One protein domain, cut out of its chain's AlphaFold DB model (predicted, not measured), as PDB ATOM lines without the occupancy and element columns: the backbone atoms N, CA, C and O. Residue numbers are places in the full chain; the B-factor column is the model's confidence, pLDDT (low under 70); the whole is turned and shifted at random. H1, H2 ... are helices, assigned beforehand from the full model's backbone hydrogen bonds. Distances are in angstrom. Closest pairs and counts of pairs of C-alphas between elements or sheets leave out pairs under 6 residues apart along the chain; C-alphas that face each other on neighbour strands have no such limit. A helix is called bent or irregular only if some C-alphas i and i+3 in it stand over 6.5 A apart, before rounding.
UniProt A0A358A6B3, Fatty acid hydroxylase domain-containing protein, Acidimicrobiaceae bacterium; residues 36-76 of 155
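Overview. This is residues 36 to 76 of the 155 residues of the protein "Fatty acid hydroxylase domain-containing protein" of Acidimicrobiaceae bacterium (UniProt A0A358A6B3). Two helices, H2 and H3, fold back on each other as a loose helical hairpin, and a short third helix, H1, comes just before H2 in the chain and is set at a steep tilt to it, apart from H3. Residues 36 to 41, before H1, make a tail with no named element, and its first residue, Ser 36, lies far from the turn of the hairpin. The printed part has 41 residues with three named helices, H1, H2 and H3 in chain order, no named strand, and the class all helix. It is only just loose, close to compact, with a radius of gyration of the C-alphas of 11.1 A, and elongated, spanning 33 by 21 by 12 A.

Along the chain. H1 is residues 42 to 48, beginning at C-alpha 42 at (-44.049, 27.376, -29.129). H2 is residues 50 to 57, 11.3 A from first to last C-alpha; it is neither bent nor irregular, but only just: C-alphas 51 and 54 are 6.1 A apart. H3, residues 62 to 74, is the longest helix at 18.6 A and ends at C-alpha 74 at (-42.284, 9.115, -33.651).

Arrangement. H1 and H2 are close but not clearly touching, at a steep tilt of 61 degrees, opposite ways; their closest C-alphas, of Cys 46 and Asp 53, are 6.6 A apart. H2 and H3 touch and form a helical hairpin, opposite ways at a shallow tilt of 15 degrees. Their closest C-alphas, of Ser 52 and Leu 69, are 6.6 A apart, and H3 touches H2 with residues 65 to 69 alone. H1 and H3 are apart. Every O i to N i+4 pair is within hydrogen-bond range in H1 and H3; in H2 it is 0 of 4, beside 4 of 5 O i to N i+3 pairs.

Size, cuts and confidence. The two C-alphas farthest apart, of Ser 36 and His 61, are 33.6 A apart. The printed part has no cut, and both links between helices are tight. Residues 41 to 47, of which 42 to 47 belong to H1, stand free, as do residues 57 to 63. The mean pLDDT of the printed part is 75.0, and it is under 70 at residues 36 to 39, 46 to 47, 49 and 51.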
ATOM      1  N   SER A  36     -45.961  15.921 -17.684       35.31
ATOM      2  CA  SER A  36     -45.741  17.220 -17.038       35.31
ATOM      3  C   SER A  36     -44.480  17.962 -17.494       35.31
ATOM      4  O   SER A  36     -44.395  19.164 -17.269       35.31
ATOM      5  N   GLU A  37     -43.529  17.300 -18.159       45.22
ATOM      6  CA  GLU A  37     -42.278  17.924 -18.642       45.22
ATOM      7  C   GLU A  37     -42.388  18.491 -20.077       45.22
ATOM      8  O   GLU A  37     -41.497  19.192 -20.550       45.22
ATOM      9  N   CYS A  38     -43.514  18.280 -20.768       47.00
ATOM     10  CA  CYS A  38     -43.747  18.712 -22.155       47.00
ATOM     11  C   CYS A  38     -44.253  20.164 -22.283       47.00
ATOM     12  O   CYS A  38     -45.198  20.423 -23.031       47.00
ATOM     13  N   ARG A  39     -43.680  21.129 -21.555       51.41
ATOM     14  CA  ARG A  39     -44.062  22.551 -21.685       51.41
ATOM     15  C   ARG A  39     -42.903  23.409 -22.190       51.41
ATOM     16  O   ARG A  39     -42.549  24.402 -21.569       51.41
ATOM     17  N   ALA A  40     -42.348  23.047 -23.344       70.62
ATOM     18  CA  ALA A  40     -41.591  24.008 -24.139       70.62
ATOM     19  C   ALA A  40     -42.570  25.030 -24.734       70.62
ATOM     20  O   ALA A  40     -43.655  24.670 -25.207       70.62
ATOM     21  N   THR A  41     -42.213  26.315 -24.707       78.00
ATOM     22  CA  THR A  41     -43.020  27.341 -25.393       78.00
ATOM     23  C   THR A  41     -43.035  27.079 -26.907       78.00
ATOM     24  O   THR A  41     -42.112  26.443 -27.417       78.00
ATOM     25  N   PRO A  42     -44.030  27.569 -27.675       73.94
ATOM     26  CA  PRO A  42     -44.049  27.376 -29.129       73.94
ATOM     27  C   PRO A  42     -42.736  27.803 -29.798       73.94
ATOM     28  O   PRO A  42     -42.195  27.071 -30.621       73.94
ATOM     29  N   CYS A  43     -42.177  28.938 -29.368       73.62
ATOM     30  CA  CYS A  43     -40.907  29.467 -29.861       73.62
ATOM     31  C   CYS A  43     -39.716  28.548 -29.546       73.62
ATOM     32  O   CYS A  43     -38.828  28.361 -30.376       73.62
ATOM     33  N   GLU A  44     -39.692  27.973 -28.345       79.38
ATOM     34  CA  GLU A  44     -38.660  27.029 -27.922       79.38
ATOM     35  C   GLU A  44     -38.769  25.711 -28.696       79.38
ATOM     36  O   GLU A  44     -37.766  25.195 -29.180       79.38
ATOM     37  N   ASN A  45     -39.990  25.223 -28.921       74.06
ATOM     38  CA  ASN A  45     -40.234  24.013 -29.694       74.06
ATOM     39  C   ASN A  45     -39.875  24.171 -31.185       74.06
ATOM     40  O   ASN A  45     -39.364  23.221 -31.774       74.06
ATOM     41  N   CYS A  46     -40.080  25.352 -31.788       69.12
ATOM     42  CA  CYS A  46     -39.555  25.666 -33.128       69.12
ATOM     43  C   CYS A  46     -38.028  25.501 -33.151       69.12
ATOM     44  O   CYS A  46     -37.480  24.723 -33.926       69.12
ATOM     45  N   ARG A  47     -37.326  26.126 -32.195       67.75
ATOM     46  CA  ARG A  47     -35.859  26.071 -32.137       67.75
ATOM     47  C   ARG A  47     -35.317  24.661 -31.880       67.75
ATOM     48  O   ARG A  47     -34.330  24.273 -32.500       67.75
ATOM     49  N   LEU A  48     -35.957  23.903 -30.991       71.31
ATOM     50  CA  LEU A  48     -35.585  22.519 -30.680       71.31
ATOM     51  C   LEU A  48     -35.873  21.561 -31.848       71.31
ATOM     52  O   LEU A  48     -35.175  20.561 -32.002       71.31
ATOM     53  N   ARG A  49     -36.864  21.874 -32.693       69.62
ATOM     54  CA  ARG A  49     -37.255  21.093 -33.876       69.62
ATOM     55  C   ARG A  49     -37.032  21.873 -35.174       69.62
ATOM     56  O   ARG A  49     -37.890  21.922 -36.059       69.62
ATOM     57  N   SER A  50     -35.838  22.435 -35.305       71.69
ATOM     58  CA  SER A  50     -35.454  23.287 -36.434       71.69
ATOM     59  C   SER A  50     -35.561  22.600 -37.804       71.69
ATOM     60  O   SER A  50     -35.756  23.271 -38.815       71.69
ATOM     61  N   SER A  51     -35.507  21.264 -37.861       69.69
ATOM     62  CA  SER A  51     -35.664  20.495 -39.103       69.69
ATOM     63  C   SER A  51     -37.021  20.715 -39.786       69.69
ATOM     64  O   SER A  51     -37.084  20.739 -41.013       69.69
ATOM     65  N   SER A  52     -38.105  20.914 -39.023       70.75
ATOM     66  CA  SER A  52     -39.435  21.189 -39.588       70.75
ATOM     67  C   SER A  52     -39.649  22.657 -39.968       70.75
ATOM     68  O   SER A  52     -40.510  22.949 -40.798       70.75
ATOM     69  N   ASP A  53     -38.853  23.573 -39.412       72.31
ATOM     70  CA  ASP A  53     -38.975  25.016 -39.665       72.31
ATOM     71  C   ASP A  53     -38.498  25.404 -41.073       72.31
ATOM     72  O   ASP A  53     -38.842  26.470 -41.580       72.31
ATOM     73  N   VAL A  54     -37.780  24.511 -41.762       77.44
ATOM     74  CA  VAL A  54     -37.415  24.672 -43.180       77.44
ATOM     75  C   VAL A  54     -38.656  24.924 -44.042       77.44
ATOM     76  O   VAL A  54     -38.610  25.734 -44.966       77.44
ATOM     77  N   PHE A  55     -39.790  24.307 -43.697       76.50
ATOM     78  CA  PHE A  55     -41.050  24.483 -44.420       76.50
ATOM     79  C   PHE A  55     -41.757  25.821 -44.139       76.50
ATOM     80  O   PHE A  55     -42.707  26.160 -44.841       76.50
ATOM     81  N   VAL A  56     -41.295  26.596 -43.146       73.19
ATOM     82  CA  VAL A  56     -41.739  27.985 -42.909       73.19
ATOM     83  C   VAL A  56     -41.068  28.938 -43.901       73.19
ATOM     84  O   VAL A  56     -41.691  29.895 -44.354       73.19
ATOM     85  N   LEU A  57     -39.808  28.670 -44.259       77.56
ATOM     86  CA  LEU A  57     -39.030  29.482 -45.202       77.56
ATOM     87  C   LEU A  57     -39.239  29.050 -46.660       77.56
ATOM     88  O   LEU A  57     -39.205  29.883 -47.563       77.56
ATOM     89  N   LEU A  58     -39.460  27.754 -46.892       79.44
ATOM     90  CA  LEU A  58     -39.682  27.161 -48.209       79.44
ATOM     91  C   LEU A  58     -41.045  26.461 -48.220       79.44
ATOM     92  O   LEU A  58     -41.150  25.344 -47.704       79.44
ATOM     93  N   PRO A  59     -42.094  27.073 -48.801       75.25
ATOM     94  CA  PRO A  59     -43.407  26.446 -48.852       75.25
ATOM     95  C   PRO A  59     -43.334  25.165 -49.695       75.25
ATOM     96  O   PRO A  59     -43.190  25.200 -50.916       75.25
ATOM     97  N   GLY A  60     -43.399  24.021 -49.016       78.06
ATOM     98  CA  GLY A  60     -43.464  22.692 -49.619       78.06
ATOM     99  C   GLY A  60     -44.900  22.180 -49.711       78.06
ATOM    100  O   GLY A  60     -45.821  22.723 -49.101       78.06
ATOM    101  N   HIS A  61     -45.101  21.091 -50.454       87.06
ATOM    102  CA  HIS A  61     -46.401  20.424 -50.513       87.06
ATOM    103  C   HIS A  61     -46.845  20.009 -49.093       87.06
ATOM    104  O   HIS A  61     -46.047  19.386 -48.383       87.06
ATOM    105  N   PRO A  62     -48.098  20.281 -48.666       83.50
ATOM    106  CA  PRO A  62     -48.543  20.087 -47.277       83.50
ATOM    107  C   PRO A  62     -48.322  18.657 -46.767       83.50
ATOM    108  O   PRO A  62     -47.984  18.448 -45.607       83.50
ATOM    109  N   TYR A  63     -48.410  17.675 -47.665       87.19
ATOM    110  CA  TYR A  63     -48.088  16.275 -47.382       87.19
ATOM    111  C   TYR A  63     -46.684  16.066 -46.785       87.19
ATOM    112  O   TYR A  63     -46.536  15.333 -45.810       87.19
ATOM    113  N   LEU A  64     -45.655  16.725 -47.332       85.94
ATOM    114  CA  LEU A  64     -44.272  16.582 -46.860       85.94
ATOM    115  C   LEU A  64     -44.087  17.194 -45.470       85.94
ATOM    116  O   LEU A  64     -43.369  16.635 -44.638       85.94
ATOM    117  N   VAL A  65     -44.781  18.303 -45.203       84.50
ATOM    118  CA  VAL A  65     -44.783  18.965 -43.894       84.50
ATOM    119  C   VAL A  65     -45.382  18.032 -42.845       84.50
ATOM    120  O   VAL A  65     -44.754  17.759 -41.823       84.50
ATOM    121  N   THR A  66     -46.565  17.472 -43.117       84.75
ATOM    122  CA  THR A  66     -47.231  16.541 -42.197       84.75
ATOM    123  C   THR A  66     -46.411  15.271 -41.980       84.75
ATOM    124  O   THR A  66     -46.241  14.847 -40.839       84.75
ATOM    125  N   PHE A  67     -45.853  14.688 -43.045       87.44
ATOM    126  CA  PHE A  67     -45.018  13.490 -42.947       87.44
ATOM    127  C   PHE A  67     -43.778  13.726 -42.076       87.44
ATOM    128  O   PHE A  67     -43.501  12.941 -41.171       87.44
ATOM    129  N   THR A  68     -43.070  14.837 -42.291       86.31
ATOM    130  CA  THR A  68     -41.857  15.164 -41.529       86.31
ATOM    131  C   THR A  68     -42.168  15.396 -40.052       86.31
ATOM    132  O   THR A  68     -41.437  14.919 -39.186       86.31
ATOM    133  N   LEU A  69     -43.279  16.070 -39.737       83.88
ATOM    134  CA  LEU A  69     -43.711  16.287 -38.353       83.88
ATOM    135  C   LEU A  69     -44.057  14.973 -37.642       83.88
ATOM    136  O   LEU A  69     -43.631  14.763 -36.506       83.88
ATOM    137  N   LEU A  70     -44.786  14.075 -38.311       87.75
ATOM    138  CA  LEU A  70     -45.131  12.756 -37.768       87.75
ATOM    139  C   LEU A  70     -43.893  11.875 -37.579       87.75
ATOM    140  O   LEU A  70     -43.750  11.204 -36.553       87.75
ATOM    141  N   TYR A  71     -42.971  11.908 -38.540       86.12
ATOM    142  CA  TYR A  71     -41.696  11.215 -38.434       86.12
ATOM    143  C   TYR A  71     -40.884  11.734 -37.245       86.12
ATOM    144  O   TYR A  71     -40.423  10.954 -36.419       86.12
ATOM    145  N   GLN A  72     -40.767  13.053 -37.089       82.56
ATOM    146  CA  GLN A  72     -39.988  13.632 -35.999       82.56
ATOM    147  C   GLN A  72     -40.600  13.324 -34.624       82.56
ATOM    148  O   GLN A  72     -39.855  13.069 -33.680       82.56
ATOM    149  N   LEU A  73     -41.934  13.282 -34.530       83.31
ATOM    150  CA  LEU A  73     -42.657  12.941 -33.302       83.31
ATOM    151  C   LEU A  73     -42.490  11.466 -32.903       83.31
ATOM    152  O   LEU A  73     -42.399  11.162 -31.718       83.31
ATOM    153  N   SER A  74     -42.435  10.561 -33.882       81.75
ATOM    154  CA  SER A  74     -42.284   9.115 -33.651       81.75
ATOM    155  C   SER A  74     -40.828   8.655 -33.540       81.75
ATOM    156  O   SER A  74     -40.552   7.648 -32.892       81.75
ATOM    157  N   SER A  75     -39.883   9.406 -34.112       79.00
ATOM    158  CA  SER A  75     -38.459   9.058 -34.133       79.00
ATOM    159  C   SER A  75     -37.800   8.766 -32.770       79.00
ATOM    160  O   SER A  75     -36.938   7.885 -32.745       79.00
ATOM    161  N   PRO A  76     -38.154   9.409 -31.632       75.50
ATOM    162  CA  PRO A  76     -37.575   9.045 -30.336       75.50
ATOM    163  C   PRO A  76     -38.228   7.804 -29.702       75.50
ATOM    164  O   PRO A  76     -37.644   7.191 -28.812       75.50
TER     165      PRO A  76